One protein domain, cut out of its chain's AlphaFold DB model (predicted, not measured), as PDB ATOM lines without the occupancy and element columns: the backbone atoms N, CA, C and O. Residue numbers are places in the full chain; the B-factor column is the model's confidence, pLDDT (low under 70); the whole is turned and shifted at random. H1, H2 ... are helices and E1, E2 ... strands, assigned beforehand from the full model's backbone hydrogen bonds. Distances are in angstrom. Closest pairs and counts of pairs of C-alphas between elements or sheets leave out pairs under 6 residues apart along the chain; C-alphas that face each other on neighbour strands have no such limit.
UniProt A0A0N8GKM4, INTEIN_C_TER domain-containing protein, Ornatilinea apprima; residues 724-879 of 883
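AT A GLANCE: This is residues 724 to 879 of the 883 residues of the protein "INTEIN_C_TER domain-containing protein" of Ornatilinea apprima (UniProt A0A0N8GKM4). A strongly twisted sheet of five antiparallel strands has two helices, H1 and H3, partly side by side across one face, with the short H4 over the other face. Beyond the edge strand E6, H2 and the small hairpin of E1 and E2, with the loop of residues 753 to 771, make one end of the elongated whole. The printed part has 156 residues, with four named helices and seven named strands in the order H1 E1 E2 H2 H3 E3 E4 E5 E6 H4 E7, class mixed. The large sheet's order is E6 E5 E4 E3 E7; the whole is compact, with a radius of gyration of the C-alphas of 15.8 A and spans of 50 by 31 by 28 A.

HOW THE PARTS SIT: Begin with E3, residues 813 to 819, E4, 822 to 830, E5, 842 to 848, and E6, 853 to 858: they form a meander, each strand the antiparallel neighbour of the one before. Look for N 815 and O 826 at 3.1 A between E3 and E4, N 845 and O 827 at 2.9 A between E5 and E4, and N 846 and O 856 at 3.0 A between E6 and E5. Edge strand E7, residues 872 to 878, is antiparallel to E3, with N 816 and O 875 at 2.9 A. H3, residues 796 to 808, is on this sheet at a height of 9.3 A, across the strands; its closest C-alphas to E4 are Ile 807 and Phe 827, 5.8 A. H1, residues 730 to 743, is on the same face at 9.9 A. H1 touches H3 with residues 737 to 742 alone, closest at the C-alphas of Ala 741 and Arg 804, 5.3 A, a shallow tilt of 9 degrees, opposite ways. H4, residues 863 to 868, is on the opposite face at 7.5 A. H2, residues 775 to 786, only grazes the sheet and touches H3, about perpendicular at 78 degrees, closest at the C-alphas of Tyr 780 and Leu 796, 6.1 A. E1, residues 750 to 752, and E2, residues 772 to 774, form a hairpin, with N 751 and O 773 at 2.8 A. Every O i to N i+4 pair is within hydrogen-bond range in H1, H3 and H4, and 7 of 8 are in H2.

IN THESE COORDINATES: Find C-alpha 730 at (33.538, 3.706, -28.157); from there H1 runs 20.0 A to C-alpha 743. H3 spans 18.6 A, and E4, the longest strand, 26.0 A from C-alpha 822 at (13.416, -7.627, -19.927). E7 ends at C-alpha 878, (29.806, -6.051, -32.399).

THE WHOLE: The C-alphas of Leu 725 and Gly 764 are the two farthest apart, 51.0 A. The printed part has no cut; the links E1 to E2 and E4 to E5 are long. Mean pLDDT of the printed part is 92.6, and no printed residue is under 70.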
ATOM      1  N   GLY A 724      17.636   1.015 -30.791       77.19
ATOM      2  CA  GLY A 724      18.249   1.445 -32.050       77.19
ATOM      3  C   GLY A 724      18.462   2.957 -32.212       77.19
ATOM      4  O   GLY A 724      18.924   3.366 -33.271       77.19
ATOM      5  N   LEU A 725      18.180   3.775 -31.183       77.44
ATOM      6  CA  LEU A 725      18.191   5.251 -31.246       77.44
ATOM      7  C   LEU A 725      19.508   5.819 -31.798       77.44
ATOM      8  O   LEU A 725      19.524   6.712 -32.642       77.44
ATOM      9  N   ARG A 726      20.640   5.327 -31.290       82.19
ATOM     10  CA  ARG A 726      21.957   5.642 -31.844       82.19
ATOM     11  C   ARG A 726      22.964   4.562 -31.507       82.19
ATOM     12  O   ARG A 726      22.822   3.832 -30.529       82.19
ATOM     13  N   LYS A 727      24.036   4.513 -32.297       83.38
ATOM     14  CA  LYS A 727      25.228   3.748 -31.928       83.38
ATOM     15  C   LYS A 727      25.831   4.351 -30.658       83.38
ATOM     16  O   LYS A 727      25.911   5.574 -30.523       83.38
ATOM     17  N   LEU A 728      26.265   3.483 -29.750       89.19
ATOM     18  CA  LEU A 728      27.081   3.896 -28.615       89.19
ATOM     19  C   LEU A 728      28.447   4.354 -29.129       89.19
ATOM     20  O   LEU A 728      29.023   3.733 -30.027       89.19
ATOM     21  N   THR A 729      28.971   5.431 -28.557       88.94
ATOM     22  CA  THR A 729      30.365   5.830 -28.772       88.94
ATOM     23  C   THR A 729      31.313   4.754 -28.218       88.94
ATOM     24  O   THR A 729      30.922   3.991 -27.328       88.94
ATOM     25  N   PRO A 730      32.577   4.680 -28.680       89.25
ATOM     26  CA  PRO A 730      33.538   3.706 -28.157       89.25
ATOM     27  C   PRO A 730      33.705   3.773 -26.631       89.25
ATOM     28  O   PRO A 730      33.776   2.733 -25.982       89.25
ATOM     29  N   GLY A 731      33.690   4.982 -26.054       90.25
ATOM     30  CA  GLY A 731      33.766   5.191 -24.606       90.25
ATOM     31  C   GLY A 731      32.501   4.765 -23.851       90.25
ATOM     32  O   GLY A 731      32.604   4.174 -22.781       90.25
ATOM     33  N   GLU A 732      31.308   5.004 -24.407       92.75
ATOM     34  CA  GLU A 732      30.050   4.498 -23.834       92.75
ATOM     35  C   GLU A 732      30.007   2.965 -23.848       92.75
ATOM     36  O   GLU A 732      29.687   2.361 -22.826       92.75
ATOM     37  N   LEU A 733      30.374   2.333 -24.971       93.88
ATOM     38  CA  LEU A 733      30.403   0.874 -25.099       93.88
ATOM     39  C   LEU A 733      31.397   0.242 -24.118       93.88
ATOM     40  O   LEU A 733      31.030  -0.679 -23.397       93.88
ATOM     41  N   ASP A 734      32.627   0.752 -24.043       93.94
ATOM     42  CA  ASP A 734      33.636   0.278 -23.089       93.94
ATOM     43  C   ASP A 734      33.172   0.439 -21.627       93.94
ATOM     44  O   ASP A 734      33.373  -0.447 -20.795       93.94
ATOM     45  N   ARG A 735      32.445   1.518 -21.310       94.50
ATOM     46  CA  ARG A 735      31.848   1.713 -19.982       94.50
ATOM     47  C   ARG A 735      30.742   0.691 -19.677       94.50
ATOM     48  O   ARG A 735      30.682   0.211 -18.548       94.50
ATOM     49  N   VAL A 736      29.914   0.319 -20.663       95.00
ATOM     50  CA  VAL A 736      28.944  -0.792 -20.541       95.00
ATOM     51  C   VAL A 736      29.678  -2.118 -20.314       95.00
ATOM     52  O   VAL A 736      29.359  -2.831 -19.366       95.00
ATOM     53  N   VAL A 737      30.694  -2.427 -21.129       96.50
ATOM     54  CA  VAL A 737      31.495  -3.660 -21.025       96.50
ATOM     55  C   VAL A 737      32.138  -3.795 -19.642       96.50
ATOM     56  O   VAL A 737      31.958  -4.815 -18.975       96.50
ATOM     57  N   ARG A 738      32.836  -2.756 -19.164       96.00
ATOM     58  CA  ARG A 738      33.496  -2.765 -17.848       96.00
ATOM     59  C   ARG A 738      32.505  -2.881 -16.689       96.00
ATOM     60  O   ARG A 738      32.802  -3.572 -15.716       96.00
ATOM     61  N   HIS A 739      31.329  -2.258 -16.788       95.19
ATOM     62  CA  HIS A 739      30.264  -2.397 -15.788       95.19
ATOM     63  C   HIS A 739      29.709  -3.820 -15.742       95.19
ATOM     64  O   HIS A 739      29.707  -4.432 -14.676       95.19
ATOM     65  N   VAL A 740      29.325  -4.389 -16.890       95.81
ATOM     66  CA  VAL A 740      28.810  -5.766 -16.953       95.81
ATOM     67  C   VAL A 740      29.863  -6.766 -16.469       95.81
ATOM     68  O   VAL A 740      29.533  -7.656 -15.693       95.81
ATOM     69  N   ALA A 741      31.139  -6.594 -16.826       96.25
ATOM     70  CA  ALA A 741      32.226  -7.436 -16.323       96.25
ATOM     71  C   ALA A 741      32.369  -7.383 -14.789       96.25
ATOM     72  O   ALA A 741      32.738  -8.385 -14.173       96.25
ATOM     73  N   ASN A 742      32.104  -6.225 -14.174       94.75
ATOM     74  CA  ASN A 742      32.185  -6.006 -12.726       94.75
ATOM     75  C   ASN A 742      30.939  -6.466 -11.955       94.75
ATOM     76  O   ASN A 742      31.074  -6.776 -10.776       94.75
ATOM     77  N   ALA A 743      29.770  -6.533 -12.596       93.81
ATOM     78  CA  ALA A 743      28.519  -6.917 -11.944       93.81
ATOM     79  C   ALA A 743      28.547  -8.350 -11.378       93.81
ATOM     80  O   ALA A 743      28.126  -8.579 -10.247       93.81
ATOM     81  N   GLY A 744      29.071  -9.313 -12.146       94.00
ATOM     82  CA  GLY A 744      29.038 -10.725 -11.760       94.00
ATOM     83  C   GLY A 744      27.616 -11.298 -11.714       94.00
ATOM     84  O   GLY A 744      26.658 -10.680 -12.171       94.00
ATOM     85  N   PHE A 745      27.474 -12.494 -11.144       94.25
ATOM     86  CA  PHE A 745      26.182 -13.016 -10.681       94.25
ATOM     87  C   PHE A 745      25.753 -12.326  -9.375       94.25
ATOM     88  O   PHE A 745      26.610 -11.879  -8.611       94.25
ATOM     89  N   SER A 746      24.448 -12.324  -9.079       91.12
ATOM     90  CA  SER A 746      23.905 -11.806  -7.813       91.12
ATOM     91  C   SER A 746      24.588 -12.414  -6.581       91.12
ATOM     92  O   SER A 746      24.759 -13.629  -6.489       91.12
ATOM     93  N   SER A 747      24.933 -11.559  -5.614       81.00
ATOM     94  CA  SER A 747      25.504 -11.939  -4.316       81.00
ATOM     95  C   SER A 747      24.456 -12.262  -3.245       81.00
ATOM     96  O   SER A 747      24.818 -12.733  -2.169       81.00
ATOM     97  N   THR A 748      23.173 -12.004  -3.516       85.31
ATOM     98  CA  THR A 748      22.068 -12.147  -2.550       85.31
ATOM     99  C   THR A 748      20.982 -13.120  -3.000       85.31
ATOM    100  O   THR A 748      20.237 -13.630  -2.162       85.31
ATOM    101  N   GLU A 749      20.870 -13.414  -4.300       87.44
ATOM    102  CA  GLU A 749      19.859 -14.351  -4.785       87.44
ATOM    103  C   GLU A 749      20.231 -15.814  -4.543       87.44
ATOM    104  O   GLU A 749      21.324 -16.288  -4.853       87.44
ATOM    105  N   MET A 750      19.241 -16.544  -4.029       90.00
ATOM    106  CA  MET A 750      19.337 -17.958  -3.685       90.00
ATOM    107  C   MET A 750      18.350 -18.759  -4.537       90.00
ATOM    108  O   MET A 750      17.137 -18.750  -4.279       90.00
ATOM    109  N   MET A 751      18.844 -19.484  -5.537       88.25
ATOM    110  CA  MET A 751      18.016 -20.342  -6.384       88.25
ATOM    111  C   MET A 751      17.676 -21.664  -5.683       88.25
ATOM    112  O   MET A 751      18.502 -22.243  -4.980       88.25
ATOM    113  N   ARG A 752      16.446 -22.163  -5.871       90.75
ATOM    114  CA  ARG A 752      16.046 -23.495  -5.385       90.75
ATOM    115  C   ARG A 752      16.717 -24.567  -6.237       90.75
ATOM    116  O   ARG A 752      16.663 -24.490  -7.466       90.75
ATOM    117  N   VAL A 753      17.304 -25.573  -5.596       89.56
ATOM    118  CA  VAL A 753      17.928 -26.704  -6.285       89.56
ATOM    119  C   VAL A 753      16.875 -27.467  -7.096       89.56
ATOM    120  O   VAL A 753      15.793 -27.807  -6.617       89.56
ATOM    121  N   ARG A 754      17.191 -27.723  -8.366       88.31
ATOM    122  CA  ARG A 754      16.361 -28.461  -9.329       88.31
ATOM    123  C   ARG A 754      17.247 -29.404 -10.140       88.31
ATOM    124  O   ARG A 754      18.473 -29.313 -10.081       88.31
ATOM    125  N   MET A 755      16.641 -30.299 -10.918       87.06
ATOM    126  CA  MET A 755      17.396 -31.044 -11.931       87.06
ATOM    127  C   MET A 755      18.065 -30.058 -12.914       87.06
ATOM    128  O   MET A 755      17.438 -29.056 -13.269       87.06
ATOM    129  N   PRO A 756      19.316 -30.305 -13.344       88.00
ATOM    130  CA  PRO A 756      20.101 -31.517 -13.102       88.00
ATOM    131  C   PRO A 756      21.090 -31.406 -11.912       88.00
ATOM    132  O   PRO A 756      21.909 -32.294 -11.722       88.00
ATOM    133  N   ILE A 757      21.017 -30.339 -11.102       91.62
ATOM    134  CA  ILE A 757      21.919 -30.072  -9.956       91.62
ATOM    135  C   ILE A 757      21.521 -30.876  -8.700       91.62
ATOM    136  O   ILE A 757      22.341 -31.123  -7.816       91.62
ATOM    137  N   ARG A 758      20.250 -31.280  -8.585       92.12
ATOM    138  CA  ARG A 758      19.764 -32.126  -7.481       92.12
ATOM    139  C   ARG A 758      20.598 -33.410  -7.392       92.12
ATOM    140  O   ARG A 758      20.780 -34.094  -8.393       92.12
ATOM    141  N   GLY A 759      21.042 -33.754  -6.186       90.88
ATOM    142  CA  GLY A 759      21.905 -34.910  -5.947       90.88
ATOM    143  C   GLY A 759      23.391 -34.661  -6.217       90.88
ATOM    144  O   GLY A 759      24.159 -35.611  -6.165       90.88
ATOM    145  N   GLN A 760      23.820 -33.420  -6.472       92.94
ATOM    146  CA  GLN A 760      25.239 -33.054  -6.440       92.94
ATOM    147  C   GLN A 760      25.721 -32.809  -5.006       92.94
ATOM    148  O   GLN A 760      24.941 -32.400  -4.141       92.94
ATOM    149  N   PHE A 761      27.010 -33.042  -4.756       90.81
ATOM    150  CA  PHE A 761      27.654 -32.750  -3.475       90.81
ATOM    151  C   PHE A 761      28.275 -31.349  -3.500       90.81
ATOM    152  O   PHE A 761      29.091 -31.037  -4.365       90.81
ATOM    153  N   TRP A 762      27.900 -30.496  -2.547       90.75
ATOM    154  CA  TRP A 762      28.431 -29.144  -2.411       90.75
ATOM    155  C   TRP A 762      28.593 -28.762  -0.941       90.75
ATOM    156  O   TRP A 762      27.703 -29.002  -0.127       90.75
ATOM    157  N   ASN A 763      29.732 -28.148  -0.604       88.00
ATOM    158  CA  ASN A 763      30.050 -27.644   0.736       88.00
ATOM    159  C   ASN A 763      29.732 -28.638   1.883       88.00
ATOM    160  O   ASN A 763      29.102 -28.282   2.875       88.00
ATOM    161  N   GLY A 764      30.119 -29.908   1.713       89.75
ATOM    162  CA  GLY A 764      29.913 -30.961   2.715       89.75
ATOM    163  C   GLY A 764      28.538 -31.649   2.698       89.75
ATOM    164  O   GLY A 764      28.321 -32.554   3.501       89.75
ATOM    165  N   LYS A 765      27.612 -31.267   1.805       92.44
ATOM    166  CA  LYS A 765      26.233 -31.783   1.767       92.44
ATOM    167  C   LYS A 765      25.789 -32.215   0.361       92.44
ATOM    168  O   LYS A 765      26.096 -31.565  -0.633       92.44
ATOM    169  N   TRP A 766      24.982 -33.276   0.289       92.50
ATOM    170  CA  TRP A 766      24.223 -33.655  -0.911       92.50
ATOM    171  C   TRP A 766      22.964 -32.785  -1.070       92.50
ATOM    172  O   TRP A 766      22.150 -32.699  -0.151       92.50
ATOM    173  N   LEU A 767      22.797 -32.145  -2.230       92.75
ATOM    174  CA  LEU A 767      21.756 -31.140  -2.473       92.75
ATOM    175  C   LEU A 767      20.370 -31.756  -2.769       92.75
ATOM    176  O   LEU A 767      20.175 -32.433  -3.785       92.75
ATOM    177  N   GLY A 768      19.393 -31.481  -1.900       89.94
ATOM    178  CA  GLY A 768      17.991 -31.910  -2.004       89.94
ATOM    179  C   GLY A 768      17.077 -30.925  -2.751       89.94
ATOM    180  O   GLY A 768      17.523 -29.911  -3.271       89.94
ATOM    181  N   THR A 769      15.772 -31.211  -2.817       85.69
ATOM    182  CA  THR A 769      14.755 -30.372  -3.506       85.69
ATOM    183  C   THR A 769      14.434 -29.053  -2.822       85.69
ATOM    184  O   THR A 769      13.940 -28.125  -3.464       85.69
ATOM    185  N   ASP A 770      14.654 -28.990  -1.518       89.25
ATOM    186  CA  ASP A 770      14.235 -27.876  -0.663       89.25
ATOM    187  C   ASP A 770      15.424 -27.003  -0.254       89.25
ATOM    188  O   ASP A 770      15.252 -25.915   0.294       89.25
ATOM    189  N   ASP A 771      16.630 -27.434  -0.631       90.81
ATOM    190  CA  ASP A 771      17.839 -26.639  -0.538       90.81
ATOM    191  C   ASP A 771      17.793 -25.450  -1.507       90.81
ATOM    192  O   ASP A 771      17.320 -25.531  -2.650       90.81
ATOM    193  N   ARG A 772      18.341 -24.328  -1.041       92.69
ATOM    194  CA  ARG A 772      18.607 -23.143  -1.855       92.69
ATOM    195  C   ARG A 772      20.099 -22.851  -1.816       92.69
ATOM    196  O   ARG A 772      20.715 -22.929  -0.758       92.69
ATOM    197  N   ILE A 773      20.659 -22.512  -2.967       91.88
ATOM    198  CA  ILE A 773      22.084 -22.227  -3.156       91.88
ATOM    199  C   ILE A 773      22.254 -20.878  -3.862       91.88
ATOM    200  O   ILE A 773      21.337 -20.473  -4.583       91.88
ATOM    201  N   PRO A 774      23.395 -20.187  -3.692       93.00
ATOM    202  CA  PRO A 774      23.693 -18.978  -4.453       93.00
ATOM    203  C   PRO A 774      23.598 -19.228  -5.961       93.00
ATOM    204  O   PRO A 774      23.937 -20.314  -6.445       93.00
ATOM    205  N   THR A 775      23.129 -18.233  -6.711       91.56
ATOM    206  CA  THR A 775      22.906 -18.377  -8.156       91.56
ATOM    207  C   THR A 775      24.193 -18.728  -8.918       91.56
ATOM    208  O   THR A 775      24.158 -19.584  -9.800       91.56
ATOM    209  N   ASP A 776      25.352 -18.173  -8.546       93.81
ATOM    210  CA  ASP A 776      26.633 -18.522  -9.180       93.81
ATOM    211  C   ASP A 776      27.053 -19.978  -8.943       93.81
ATOM    212  O   ASP A 776      27.467 -20.652  -9.885       93.81
ATOM    213  N   VAL A 777      26.882 -20.487  -7.720       93.81
ATOM    214  CA  VAL A 777      27.078 -21.903  -7.377       93.81
ATOM    215  C   VAL A 777      26.162 -22.789  -8.218       93.81
ATOM    216  O   VAL A 777      26.610 -23.803  -8.748       93.81
ATOM    217  N   GLY A 778      24.889 -22.421  -8.374       93.06
ATOM    218  CA  GLY A 778      23.941 -23.208  -9.162       93.06
ATOM    219  C   GLY A 778      24.286 -23.260 -10.652       93.06
ATOM    220  O   GLY A 778      24.252 -24.339 -11.246       93.06
ATOM    221  N   HIS A 779      24.685 -22.133 -11.250       94.81
ATOM    222  CA  HIS A 779      25.173 -22.114 -12.632       94.81
ATOM    223  C   HIS A 779      26.483 -22.898 -12.789       94.81
ATOM    224  O   HIS A 779      26.584 -23.715 -13.702       94.81
ATOM    225  N   TYR A 780      27.437 -22.743 -11.869       96.06
ATOM    226  CA  TYR A 780      28.680 -23.519 -11.850       96.06
ATOM    227  C   TYR A 780      28.425 -25.032 -11.774       96.06
ATOM    228  O   TYR A 780      28.906 -25.780 -12.623       96.06
ATOM    229  N   LEU A 781      27.623 -25.497 -10.810       95.12
ATOM    230  CA  LEU A 781      27.313 -26.921 -10.658       95.12
ATOM    231  C   LEU A 781      26.615 -27.480 -11.900       95.12
ATOM    232  O   LEU A 781      26.924 -28.586 -12.334       95.12
ATOM    233  N   LYS A 782      25.701 -26.716 -12.504       94.94
ATOM    234  CA  LYS A 782      25.014 -27.121 -13.732       94.94
ATOM    235  C   LYS A 782      25.974 -27.233 -14.917       94.94
ATOM    236  O   LYS A 782      25.997 -28.267 -15.573       94.94
ATOM    237  N   HIS A 783      26.732 -26.178 -15.202       96.25
ATOM    238  CA  HIS A 783      27.488 -26.054 -16.447       96.25
ATOM    239  C   HIS A 783      28.870 -26.718 -16.370       96.25
ATOM    240  O   HIS A 783      29.239 -27.473 -17.267       96.25
ATOM    241  N   VAL A 784      29.605 -26.520 -15.274       96.12
ATOM    242  CA  VAL A 784      30.937 -27.113 -15.077       96.12
ATOM    243  C   VAL A 784      30.828 -28.568 -14.625       96.12
ATOM    244  O   VAL A 784      31.327 -29.451 -15.309       96.12
ATOM    245  N   VAL A 785      30.150 -28.837 -13.503       94.56
ATOM    246  CA  VAL A 785      30.197 -30.170 -12.865       94.56
ATOM    247  C   VAL A 785      29.290 -31.188 -13.560       94.56
ATOM    248  O   VAL A 785      29.723 -32.295 -13.864       94.56
ATOM    249  N   VAL A 786      28.029 -30.834 -13.818       94.50
ATOM    250  CA  VAL A 786      27.035 -31.779 -14.357       94.50
ATOM    251  C   VAL A 786      27.107 -31.890 -15.877       94.50
ATOM    252  O   VAL A 786      27.123 -32.997 -16.418       94.50
ATOM    253  N   ASN A 787      27.143 -30.756 -16.578       95.38
ATOM    254  CA  ASN A 787      27.165 -30.752 -18.037       95.38
ATOM    255  C   ASN A 787      28.567 -30.971 -18.627       95.38
ATOM    256  O   ASN A 787      28.637 -31.317 -19.802       95.38
ATOM    257  N   GLN A 788      29.648 -30.807 -17.848       96.44
ATOM    258  CA  GLN A 788      31.048 -30.912 -18.302       96.44
ATOM    259  C   GLN A 788      31.375 -29.957 -19.468       96.44
ATOM    260  O   GLN A 788      32.100 -30.308 -20.404       96.44
ATOM    261  N   GLU A 789      30.804 -28.746 -19.435       97.19
ATOM    262  CA  GLU A 789      31.042 -27.712 -20.450       97.19
ATOM    263  C   GLU A 789      32.439 -27.076 -20.311       97.19
ATOM    264  O   GLU A 789      33.008 -26.653 -21.310       97.19
ATOM    265  N   TRP A 790      33.021 -27.069 -19.106       98.00
ATOM    266  CA  TRP A 790      34.381 -26.583 -18.807       98.00
ATOM    267  C   TRP A 790      35.348 -27.749 -18.510       98.00
ATOM    268  O   TRP A 790      34.876 -28.848 -18.206       98.00
ATOM    269  N   PRO A 791      36.681 -27.550 -18.584       97.44
ATOM    270  CA  PRO A 791      37.669 -28.589 -18.291       97.44
ATOM    271  C   PRO A 791      37.553 -29.146 -16.868       97.44
ATOM    272  O   PRO A 791      37.241 -28.410 -15.924       97.44
ATOM    273  N   ASP A 792      37.869 -30.431 -16.703       93.94
ATOM    274  CA  ASP A 792      37.895 -31.078 -15.390       93.94
ATOM    275  C   ASP A 792      38.865 -30.352 -14.439       93.94
ATOM    276  O   ASP A 792      39.968 -29.955 -14.814       93.94
ATOM    277  N   GLY A 793      38.434 -30.147 -13.191       93.00
ATOM    278  CA  GLY A 793      39.183 -29.383 -12.186       93.00
ATOM    279  C   GLY A 793      38.943 -27.865 -12.189       93.00
ATOM    280  O   GLY A 793      39.401 -27.194 -11.265       93.00
ATOM    281  N   THR A 794      38.190 -27.314 -13.152       96.81
ATOM    282  CA  THR A 794      37.768 -25.896 -13.146       96.81
ATOM    283  C   THR A 794      37.028 -25.554 -11.851       96.81
ATOM    284  O   THR A 794      35.982 -26.135 -11.569       96.81
ATOM    285  N   THR A 795      37.515 -24.584 -11.068       96.81
ATOM    286  CA  THR A 795      36.833 -24.152  -9.834       96.81
ATOM    287  C   THR A 795      35.738 -23.112 -10.104       96.81
ATOM    288  O   THR A 795      35.706 -22.472 -11.156       96.81
ATOM    289  N   LEU A 796      34.874 -22.844  -9.116       95.44
ATOM    290  CA  LEU A 796      33.896 -21.742  -9.172       95.44
ATOM    291  C   LEU A 796      34.558 -20.377  -9.461       95.44
ATOM    292  O   LEU A 796      33.973 -19.531 -10.141       95.44
ATOM    293  N   LYS A 797      35.785 -20.161  -8.969       96.50
ATOM    294  CA  LYS A 797      36.555 -18.935  -9.221       96.50
ATOM    295  C   LYS A 797      37.020 -18.863 -10.677       96.50
ATOM    296  O   LYS A 797      36.928 -17.797 -11.281       96.50
ATOM    297  N   ASP A 798      37.471 -19.983 -11.236       97.25
ATOM    298  CA  ASP A 798      37.924 -20.080 -12.628       97.25
ATOM    299  C   ASP A 798      36.766 -19.919 -13.607       97.25
ATOM    300  O   ASP A 798      36.857 -19.126 -14.538       97.25
ATOM    301  N   TYR A 799      35.629 -20.555 -13.319       97.56
ATOM    302  CA  TYR A 799      34.386 -20.358 -14.055       97.56
ATOM    303  C   TYR A 799      33.991 -18.873 -14.105       97.56
ATOM    304  O   TYR A 799      33.891 -18.305 -15.192       97.56
ATOM    305  N   LYS A 800      33.868 -18.192 -12.953       97.06
ATOM    306  CA  LYS A 800      33.528 -16.754 -12.909       97.06
ATOM    307  C   LYS A 800      34.576 -15.870 -13.604       97.06
ATOM    308  O   LYS A 800      34.206 -14.851 -14.187       97.06
ATOM    309  N   ARG A 801      35.857 -16.257 -13.574       97.12
ATOM    310  CA  ARG A 801      36.940 -15.603 -14.327       97.12
ATOM    311  C   ARG A 801      36.749 -15.758 -15.841       97.12
ATOM    312  O   ARG A 801      36.747 -14.740 -16.523       97.12
ATOM    313  N   SER A 802      36.491 -16.967 -16.338       97.31
ATOM    314  CA  SER A 802      36.299 -17.228 -17.774       97.31
ATOM    315  C   SER A 802      35.147 -16.407 -18.374       97.31
ATOM    316  O   SER A 802      35.301 -15.789 -19.424       97.31
ATOM    317  N   LEU A 803      34.016 -16.279 -17.664       98.12
ATOM    318  CA  LEU A 803      32.900 -15.432 -18.109       98.12
ATOM    319  C   LEU A 803      33.291 -13.945 -18.168       98.12
ATOM    320  O   LEU A 803      32.886 -13.224 -19.079       98.12
ATOM    321  N   ARG A 804      34.100 -13.476 -17.209       97.75
ATOM    322  CA  ARG A 804      34.606 -12.098 -17.179       97.75
ATOM    323  C   ARG A 804      35.585 -11.823 -18.325       97.75
ATOM    324  O   ARG A 804      35.535 -10.741 -18.902       97.75
ATOM    325  N   GLU A 805      36.442 -12.784 -18.662       97.00
ATOM    326  CA  GLU A 805      37.355 -12.716 -19.811       97.00
ATOM    327  C   GLU A 805      36.572 -12.611 -21.128       97.00
ATOM    328  O   GLU A 805      36.848 -11.720 -21.929       97.00
ATOM    329  N   VAL A 806      35.512 -13.414 -21.296       97.12
ATOM    330  CA  VAL A 806      34.592 -13.329 -22.446       97.12
ATOM    331  C   VAL A 806      33.936 -11.950 -22.559       97.12
ATOM    332  O   VAL A 806      33.826 -11.424 -23.664       97.12
ATOM    333  N   ILE A 807      33.525 -11.322 -21.455       97.44
ATOM    334  CA  ILE A 807      32.945  -9.968 -21.502       97.44
ATOM    335  C   ILE A 807      34.002  -8.920 -21.902       97.44
ATOM    336  O   ILE A 807      33.697  -8.011 -22.672       97.44
ATOM    337  N   LEU A 808      35.231  -9.033 -21.388       97.25
ATOM    338  CA  LEU A 808      36.290  -8.031 -21.567       97.25
ATOM    339  C   LEU A 808      37.062  -8.136 -22.898       97.25
ATOM    340  O   LEU A 808      37.703  -7.155 -23.277       97.25
ATOM    341  N   ASP A 809      37.023  -9.265 -23.615       95.38
ATOM    342  CA  ASP A 809      37.773  -9.443 -24.871       95.38
ATOM    343  C   ASP A 809      37.292  -8.456 -25.984       95.38
ATOM    344  O   ASP A 809      36.117  -8.455 -26.389       95.38
ATOM    345  N   PRO A 810      38.185  -7.611 -26.552       93.31
ATOM    346  CA  PRO A 810      37.883  -6.708 -27.673       93.31
ATOM    347  C   PRO A 810      37.423  -7.388 -28.978       93.31
ATOM    348  O   PRO A 810      37.008  -6.704 -29.923       93.31
ATOM    349  N   ALA A 811      37.506  -8.715 -29.059       93.00
ATOM    350  CA  ALA A 811      37.035  -9.544 -30.157       93.00
ATOM    351  C   ALA A 811      35.778 -10.375 -29.834       93.00
ATOM    352  O   ALA A 811      35.300 -11.065 -30.733       93.00
ATOM    353  N   SER A 812      35.206 -10.271 -28.629       95.94
ATOM    354  CA  SER A 812      33.883 -10.837 -28.318       95.94
ATOM    355  C   SER A 812      32.766 -10.117 -29.041       95.94
ATOM    356  O   SER A 812      32.741  -8.887 -29.085       95.94
ATOM    357  N   ASP A 813      31.811 -10.870 -29.561       96.31
ATOM    358  CA  ASP A 813      30.597 -10.304 -30.124       96.31
ATOM    359  C   ASP A 813      29.642  -9.859 -29.023       96.31
ATOM    360  O   ASP A 813      29.590 -10.447 -27.943       96.31
ATOM    361  N   ILE A 814      28.917  -8.778 -29.295       96.12
ATOM    362  CA  ILE A 814      28.084  -8.073 -28.323       96.12
ATOM    363  C   ILE A 814      26.758  -7.739 -28.990       96.12
ATOM    364  O   ILE A 814      26.734  -7.052 -30.018       96.12
ATOM    365  N   PHE A 815      25.654  -8.159 -28.379       94.81
ATOM    366  CA  PHE A 815      24.307  -7.830 -28.834       94.81
ATOM    367  C   PHE A 815      23.397  -7.440 -27.676       94.81
ATOM    368  O   PHE A 815      23.506  -7.968 -26.572       94.81
ATOM    369  N   VAL A 816      22.469  -6.530 -27.944       95.06
ATOM    370  CA  VAL A 816      21.352  -6.204 -27.054       95.06
ATOM    371  C   VAL A 816      20.102  -6.887 -27.596       95.06
ATOM    372  O   VAL A 816      19.927  -6.995 -28.805       95.06
ATOM    373  N   SER A 817      19.245  -7.386 -26.711       93.12
ATOM    374  CA  SER A 817      17.969  -8.013 -27.068       93.12
ATOM    375  C   SER A 817      16.943  -7.816 -25.955       93.12
ATOM    376  O   SER A 817      17.303  -7.526 -24.810       93.12
ATOM    377  N   LYS A 818      15.664  -8.005 -26.276       90.06
ATOM    378  CA  LYS A 818      14.581  -8.097 -25.296       90.06
ATOM    379  C   LYS A 818      14.142  -9.560 -25.179       90.06
ATOM    380  O   LYS A 818      13.919 -10.219 -26.194       90.06
ATOM    381  N   TYR A 819      14.050 -10.078 -23.955       87.44
ATOM    382  CA  TYR A 819      13.701 -11.476 -23.681       87.44
ATOM    383  C   TYR A 819      12.875 -11.603 -22.396       87.44
ATOM    384  O   TYR A 819      13.341 -11.243 -21.306       87.44
ATOM    385  N   ASN A 820      11.656 -12.139 -22.528       84.62
ATOM    386  CA  ASN A 820      10.605 -12.120 -21.501       84.62
ATOM    387  C   ASN A 820      10.404 -10.702 -20.937       84.62
ATOM    388  O   ASN A 820      10.596 -10.466 -19.747       84.62
ATOM    389  N   ASP A 821      10.135  -9.751 -21.837       81.06
ATOM    390  CA  ASP A 821      10.000  -8.302 -21.610       81.06
ATOM    391  C   ASP A 821      11.192  -7.546 -20.987       81.06
ATOM    392  O   ASP A 821      11.235  -6.317 -21.069       81.06
ATOM    393  N   ALA A 822      12.207  -8.237 -20.469       87.12
ATOM    394  CA  ALA A 822      13.416  -7.627 -19.927       87.12
ATOM    395  C   ALA A 822      14.462  -7.339 -21.019       87.12
ATOM    396  O   ALA A 822      14.753  -8.195 -21.860       87.12
ATOM    397  N   TRP A 823      15.087  -6.161 -20.962       91.31
ATOM    398  CA  TRP A 823      16.281  -5.856 -21.755       91.31
ATOM    399  C   TRP A 823      17.506  -6.589 -21.213       91.31
ATOM    400  O   TRP A 823      17.731  -6.652 -19.999       91.31
ATOM    401  N   GLN A 824      18.317  -7.115 -22.124       93.19
ATOM    402  CA  GLN A 824      19.535  -7.842 -21.800       93.19
ATOM    403  C   GLN A 824      20.623  -7.630 -22.851       93.19
ATOM    404  O   GLN A 824      20.336  -7.385 -24.024       93.19
ATOM    405  N   ILE A 825      21.874  -7.756 -22.419       95.81
ATOM    406  CA  ILE A 825      23.062  -7.701 -23.271       95.81
ATOM    407  C   ILE A 825      23.803  -9.039 -23.176       95.81
ATOM    408  O   ILE A 825      24.022  -9.566 -22.082       95.81
ATOM    409  N   GLY A 826      24.122  -9.607 -24.336       96.25
ATOM    410  CA  GLY A 826      24.810 -10.882 -24.488       96.25
ATOM    411  C   GLY A 826      26.211 -10.697 -25.063       96.25
ATOM    412  O   GLY A 826      26.416  -9.869 -25.954       96.25
ATOM    413  N   PHE A 827      27.156 -11.487 -24.556       97.88
ATOM    414  CA  PHE A 827      28.561 -11.519 -24.962       97.88
ATOM    415  C   PHE A 827      28.916 -12.921 -25.452       97.88
ATOM    416  O   PHE A 827      28.649 -13.893 -24.746       97.88
ATOM    417  N   ILE A 828      29.503 -13.028 -26.645       97.56
ATOM    418  CA  ILE A 828      29.837 -14.306 -27.287       97.56
ATOM    419  C   ILE A 828      31.326 -14.343 -27.627       97.56
ATOM    420  O   ILE A 828      31.841 -13.437 -28.287       97.56
ATOM    421  N   ARG A 829      32.000 -15.432 -27.253       96.62
ATOM    422  CA  ARG A 829      33.378 -15.719 -27.673       96.62
ATOM    423  C   ARG A 829      33.598 -17.212 -27.868       96.62
ATOM    424  O   ARG A 829      32.836 -18.013 -27.347       96.62
ATOM    425  N   GLU A 830      34.629 -17.580 -28.620       95.44
ATOM    426  CA  GLU A 830      35.090 -18.970 -28.736       95.44
ATOM    427  C   GLU A 830      35.530 -19.516 -27.364       95.44
ATOM    428  O   GLU A 830      36.227 -18.813 -26.630       95.44
ATOM    429  N   SER A 831      35.174 -20.759 -27.031       94.94
ATOM    430  CA  SER A 831      35.480 -21.377 -25.726       94.94
ATOM    431  C   SER A 831      36.971 -21.651 -25.526       94.94
ATOM    432  O   SER A 831      37.495 -21.419 -24.439       94.94
ATOM    433  N   ARG A 832      37.671 -22.099 -26.579       93.31
ATOM    434  CA  ARG A 832      39.131 -22.323 -26.592       93.31
ATOM    435  C   ARG A 832      39.591 -23.190 -25.407       93.31
ATOM    436  O   ARG A 832      39.097 -24.298 -25.234       93.31
ATOM    437  N   GLU A 833      40.510 -22.687 -24.587       93.25
ATOM    438  CA  GLU A 833      41.043 -23.349 -23.387       93.25
ATOM    439  C   GLU A 833      39.985 -23.655 -22.312       93.25
ATOM    440  O   GLU A 833      40.194 -24.528 -21.474       93.25
ATOM    441  N   TRP A 834      38.824 -22.997 -22.366       96.44
ATOM    442  CA  TRP A 834      37.684 -23.249 -21.488       96.44
ATOM    443  C   TRP A 834      36.702 -24.302 -22.040       96.44
ATOM    444  O   TRP A 834      35.650 -24.516 -21.439       96.44
ATOM    445  N   GLN A 835      36.999 -24.978 -23.156       96.50
ATOM    446  CA  GLN A 835      36.158 -26.056 -23.693       96.50
ATOM    447  C   GLN A 835      36.401 -27.379 -22.941       96.50
ATOM    448  O   GLN A 835      37.476 -27.969 -23.015       96.50
ATOM    449  N   GLY A 836      35.392 -27.846 -22.204       94.94
ATOM    450  CA  GLY A 836      35.411 -29.120 -21.478       94.94
ATOM    451  C   GLY A 836      35.100 -30.346 -22.335       94.94
ATOM    452  O   GLY A 836      34.784 -30.236 -23.520       94.94
ATOM    453  N   LEU A 837      35.094 -31.527 -21.703       93.88
ATOM    454  CA  LEU A 837      34.833 -32.826 -22.348       93.88
ATOM    455  C   LEU A 837      33.514 -32.865 -23.144       93.88
ATOM    456  O   LEU A 837      33.406 -33.562 -24.152       93.88
ATOM    457  N   ARG A 838      32.500 -32.120 -22.693       94.88
ATOM    458  CA  ARG A 838      31.202 -31.962 -23.367       94.88
ATOM    459  C   ARG A 838      30.929 -30.518 -23.787       94.88
ATOM    460  O   ARG A 838      29.810 -30.220 -24.217       94.88
ATOM    461  N   GLY A 839      31.941 -29.654 -23.716       92.50
ATOM    462  CA  GLY A 839      31.894 -28.255 -24.121       92.50
ATOM    463  C   GLY A 839      31.470 -28.048 -25.574       92.50
ATOM    464  O   GLY A 839      31.306 -28.990 -26.362       92.50
ATOM    465  N   LYS A 840      31.232 -26.789 -25.921       96.25
ATOM    466  CA  LYS A 840      30.831 -26.331 -27.257       96.25
ATOM    467  C   LYS A 840      31.746 -25.196 -27.676       96.25
ATOM    468  O   LYS A 840      32.459 -24.633 -26.853       96.25
ATOM    469  N   ASP A 841      31.713 -24.858 -28.954       95.06
ATOM    470  CA  ASP A 841      32.746 -24.019 -29.567       95.06
ATOM    471  C   ASP A 841      32.712 -22.560 -29.085       95.06
ATOM    472  O   ASP A 841      33.694 -21.839 -29.245       95.06
ATOM    473  N   PHE A 842      31.614 -22.138 -28.446       96.88
ATOM    474  CA  PHE A 842      31.406 -20.782 -27.940       96.88
ATOM    475  C   PHE A 842      30.922 -20.762 -26.489       96.88
ATOM    476  O   PHE A 842      30.135 -21.617 -26.091       96.88
ATOM    477  N   ILE A 843      31.304 -19.719 -25.749       97.50
ATOM    478  CA  ILE A 843      30.700 -19.286 -24.485       97.50
ATOM    479  C   ILE A 843      29.765 -18.107 -24.778       97.50
ATOM    480  O   ILE A 843      30.154 -17.149 -25.448       97.50
ATOM    481  N   LEU A 844      28.551 -18.161 -24.228       97.44
ATOM    482  CA  LEU A 844      27.598 -17.054 -24.159       97.44
ATOM    483  C   LEU A 844      27.434 -16.616 -22.697       97.44
ATOM    484  O   LEU A 844      27.108 -17.439 -21.839       97.44
ATOM    485  N   VAL A 845      27.598 -15.320 -22.428       97.56
ATOM    486  CA  VAL A 845      27.311 -14.686 -21.129       97.56
ATOM    487  C   VAL A 845      26.183 -13.678 -21.297       97.56
ATOM    488  O   VAL A 845      26.216 -12.884 -22.236       97.56
ATOM    489  N   GLU A 846      25.196 -13.680 -20.400       95.75
ATOM    490  CA  GLU A 846      24.030 -12.789 -20.486       95.75
ATOM    491  C   GLU A 846      23.834 -11.985 -19.199       95.75
ATOM    492  O   GLU A 846      23.770 -12.551 -18.106       95.75
ATOM    493  N   TYR A 847      23.685 -10.667 -19.338       94.75
ATOM    494  CA  TYR A 847      23.354  -9.726 -18.264       94.75
ATOM    495  C   TYR A 847      21.968  -9.131 -18.510       94.75
ATOM    496  O   TYR A 847      21.706  -8.615 -19.600       94.75
ATOM    497  N   LYS A 848      21.096  -9.149 -17.493       92.69
ATOM    498  CA  LYS A 848      19.779  -8.499 -17.561       92.69
ATOM    499  C   LYS A 848      19.800  -7.137 -16.882       92.69
ATOM    500  O   LYS A 848      20.069  -7.025 -15.689       92.69
ATOM    501  N   VAL A 849      19.399  -6.120 -17.640       89.69
ATOM    502  CA  VAL A 849      19.363  -4.714 -17.212       89.69
ATOM    503  C   VAL A 849      18.420  -4.509 -16.025       89.69
ATOM    504  O   VAL A 849      18.743  -3.779 -15.101       89.69
ATOM    505  N   GLN A 850      17.283  -5.211 -16.008       87.06
ATOM    506  CA  GLN A 850      16.312  -5.149 -14.906       87.06
ATOM    507  C   GLN A 850      16.883  -5.628 -13.559       87.06
ATOM    508  O   GLN A 850      16.365  -5.253 -12.510       87.06
ATOM    509  N   TYR A 851      17.904  -6.486 -13.584       87.62
ATOM    510  CA  TYR A 851      18.424  -7.167 -12.400       87.62
ATOM    511  C   TYR A 851      19.799  -6.648 -11.963       87.62
ATOM    512  O   TYR A 851      20.146  -6.749 -10.790       87.62
ATOM    513  N   GLY A 852      20.587  -6.088 -12.887       89.75
ATOM    514  CA  GLY A 852      21.915  -5.552 -12.586       89.75
ATOM    515  C   GLY A 852      23.018  -6.609 -12.449       89.75
ATOM    516  O   GLY A 852      24.095  -6.288 -11.955       89.75
ATOM    517  N   TYR A 853      22.778  -7.857 -12.873       93.25
ATOM    518  CA  TYR A 853      23.733  -8.969 -12.775       93.25
ATOM    519  C   TYR A 853      23.615  -9.976 -13.938       93.25
ATOM    520  O   TYR A 853      22.674  -9.947 -14.739       93.25
ATOM    521  N   TRP A 854      24.596 -10.878 -14.042       95.56
ATOM    522  CA  TRP A 854      24.618 -11.995 -14.991       95.56
ATOM    523  C   TRP A 854      23.519 -13.005 -14.662       95.56
ATOM    524  O   TRP A 854      23.472 -13.541 -13.557       95.56
ATOM    525  N   THR A 855      22.659 -13.312 -15.629       92.44
ATOM    526  CA  THR A 855      21.600 -14.321 -15.478       92.44
ATOM    527  C   THR A 855      21.996 -15.700 -15.977       92.44
ATOM    528  O   THR A 855      21.327 -16.669 -15.639       92.44
ATOM    529  N   THR A 856      23.043 -15.810 -16.797       92.56
ATOM    530  CA  THR A 856      23.647 -17.093 -17.177       92.56
ATOM    531  C   THR A 856      25.027 -16.891 -17.811       92.56
ATOM    532  O   THR A 856      25.341 -15.815 -18.320       92.56
ATOM    533  N   GLY A 857      25.829 -17.955 -17.810       96.00
ATOM    534  CA  GLY A 857      27.072 -18.082 -18.563       96.00
ATOM    535  C   GLY A 857      27.301 -19.555 -18.892       96.00
ATOM    536  O   GLY A 857      27.388 -20.366 -17.970       96.00
ATOM    537  N   PHE A 858      27.309 -19.927 -20.171       97.19
ATOM    538  CA  PHE A 858      27.307 -21.336 -20.593       97.19
ATOM    539  C   PHE A 858      27.800 -21.524 -22.029       97.19
ATOM    540  O   PHE A 858      27.962 -20.545 -22.758       97.19
ATOM    541  N   GLN A 859      28.007 -22.775 -22.445       97.44
ATOM    542  CA  GLN A 859      28.425 -23.123 -23.803       97.44
ATOM    543  C   GLN A 859      27.237 -23.678 -24.618       97.44
ATOM    544  O   GLN A 859      26.890 -24.856 -24.485       97.44
ATOM    545  N   PRO A 860      26.541 -22.854 -25.433       94.75
ATOM    546  CA  PRO A 860      25.324 -23.274 -26.125       94.75
ATOM    547  C   PRO A 860      25.582 -24.326 -27.210       94.75
ATOM    548  O   PRO A 860      26.428 -24.155 -28.082       94.75
ATOM    549  N   GLN A 861      24.765 -25.384 -27.222       91.94
ATOM    550  CA  GLN A 861      24.837 -26.443 -28.238       91.94
ATOM    551  C   GLN A 861      24.423 -25.979 -29.643       91.94
ATOM    552  O   GLN A 861      24.886 -26.534 -30.634       91.94
ATOM    553  N   ASN A 862      23.560 -24.967 -29.739       92.19
ATOM    554  CA  ASN A 862      23.251 -24.281 -30.989       92.19
ATOM    555  C   ASN A 862      23.185 -22.779 -30.702       92.19
ATOM    556  O   ASN A 862      22.186 -22.275 -30.184       92.19
ATOM    557  N   LEU A 863      24.284 -22.083 -30.999       91.31
ATOM    558  CA  LEU A 863      24.443 -20.660 -30.718       91.31
ATOM    559  C   LEU A 863      23.396 -19.813 -31.461       91.31
ATOM    560  O   LEU A 863      22.728 -18.994 -30.835       91.31
ATOM    561  N   SER A 864      23.195 -20.047 -32.761       88.50
ATOM    562  CA  SER A 864      22.215 -19.305 -33.567       88.50
ATOM    563  C   SER A 864      20.801 -19.447 -33.004       88.50
ATOM    564  O   SER A 864      20.107 -18.450 -32.821       88.50
ATOM    565  N   ARG A 865      20.391 -20.669 -32.640       89.88
ATOM    566  CA  ARG A 865      19.096 -20.916 -31.992       89.88
ATOM    567  C   ARG A 865      18.977 -20.139 -30.679       89.88
ATOM    568  O   ARG A 865      17.988 -19.445 -30.481       89.88
ATOM    569  N   GLN A 866      20.004 -20.186 -29.830       90.00
ATOM    570  CA  GLN A 866      20.012 -19.480 -28.546       90.00
ATOM    571  C   GLN A 866      19.907 -17.951 -28.692       90.00
ATOM    572  O   GLN A 866      19.315 -17.296 -27.833       90.00
ATOM    573  N   VAL A 867      20.487 -17.375 -29.751       89.06
ATOM    574  CA  VAL A 867      20.474 -15.926 -30.010       89.06
ATOM    575  C   VAL A 867      19.176 -15.466 -30.679       89.06
ATOM    576  O   VAL A 867      18.677 -14.403 -30.322       89.06
ATOM    577  N   PHE A 868      18.609 -16.234 -31.613       88.81
ATOM    578  CA  PHE A 868      17.475 -15.782 -32.434       88.81
ATOM    579  C   PHE A 868      16.094 -16.289 -31.982       88.81
ATOM    580  O   PHE A 868      15.093 -15.641 -32.279       88.81
ATOM    581  N   GLU A 869      15.993 -17.414 -31.269       88.19
ATOM    582  CA  GLU A 869      14.697 -17.968 -30.849       88.19
ATOM    583  C   GLU A 869      14.151 -17.249 -29.600       88.19
ATOM    584  O   GLU A 869      14.849 -17.071 -28.603       88.19
ATOM    585  N   GLY A 870      12.881 -16.830 -29.649       83.38
ATOM    586  CA  GLY A 870      12.172 -16.241 -28.504       83.38
ATOM    587  C   GLY A 870      12.620 -14.835 -28.080       83.38
ATOM    588  O   GLY A 870      12.208 -14.378 -27.015       83.38
ATOM    589  N   ARG A 871      13.451 -14.142 -28.873       88.56
ATOM    590  CA  ARG A 871      13.916 -12.772 -28.588       88.56
ATOM    591  C   ARG A 871      13.326 -11.746 -29.543       88.56
ATOM    592  O   ARG A 871      13.118 -12.017 -30.720       88.56
ATOM    593  N   GLU A 872      13.165 -10.528 -29.043       87.06
ATOM    594  CA  GLU A 872      12.775  -9.353 -29.824       87.06
ATOM    595  C   GLU A 872      13.916  -8.326 -29.872       87.06
ATOM    596  O   GLU A 872      14.808  -8.320 -29.019       87.06
ATOM    597  N   SER A 873      13.862  -7.419 -30.856       84.75
ATOM    598  CA  SER A 873      14.737  -6.235 -30.945       84.75
ATOM    599  C   SER A 873      16.236  -6.541 -30.792       84.75
ATOM    600  O   SER A 873      16.935  -5.887 -30.020       84.75
ATOM    601  N   ILE A 874      16.736  -7.553 -31.512       90.75
ATOM    602  CA  ILE A 874      18.161  -7.909 -31.502       90.75
ATOM    603  C   ILE A 874      18.963  -6.829 -32.242       90.75
ATOM    604  O   ILE A 874      18.802  -6.646 -33.449       90.75
ATOM    605  N   VAL A 875      19.859  -6.145 -31.527       91.50
ATOM    606  CA  VAL A 875      20.764  -5.123 -32.070       91.50
ATOM    607  C   VAL A 875      22.211  -5.517 -31.790       91.50
ATOM    608  O   VAL A 875      22.638  -5.605 -30.640       91.50
ATOM    609  N   TRP A 876      22.991  -5.724 -32.852       92.75
ATOM    610  CA  TRP A 876      24.419  -6.031 -32.758       92.75
ATOM    611  C   TRP A 876      25.252  -4.767 -32.524       92.75
ATOM    612  O   TRP A 876      25.251  -3.850 -33.345       92.75
ATOM    613  N   LEU A 877      26.013  -4.745 -31.428       91.44
ATOM    614  CA  LEU A 877      27.017  -3.712 -31.134       91.44
ATOM    615  C   LEU A 877      28.401  -4.125 -31.654       91.44
ATOM    616  O   LEU A 877      29.200  -3.275 -32.047       91.44
ATOM    617  N   ARG A 878      28.665  -5.437 -31.709       92.81
ATOM    618  CA  ARG A 878      29.806  -6.051 -32.399       92.81
ATOM    619  C   ARG A 878      29.373  -7.425 -32.930       92.81
ATOM    620  O   ARG A 878      28.907  -8.230 -32.135       92.81
ATOM    621  N   ASN A 879      29.497  -7.662 -34.239       90.69
ATOM    622  CA  ASN A 879      29.236  -8.963 -34.873       90.69
ATOM    623  C   ASN A 879      30.400  -9.343 -35.811       90.69
ATOM    624  O   ASN A 879      30.750  -8.590 -36.728       90.69
TER     625      ASN A 879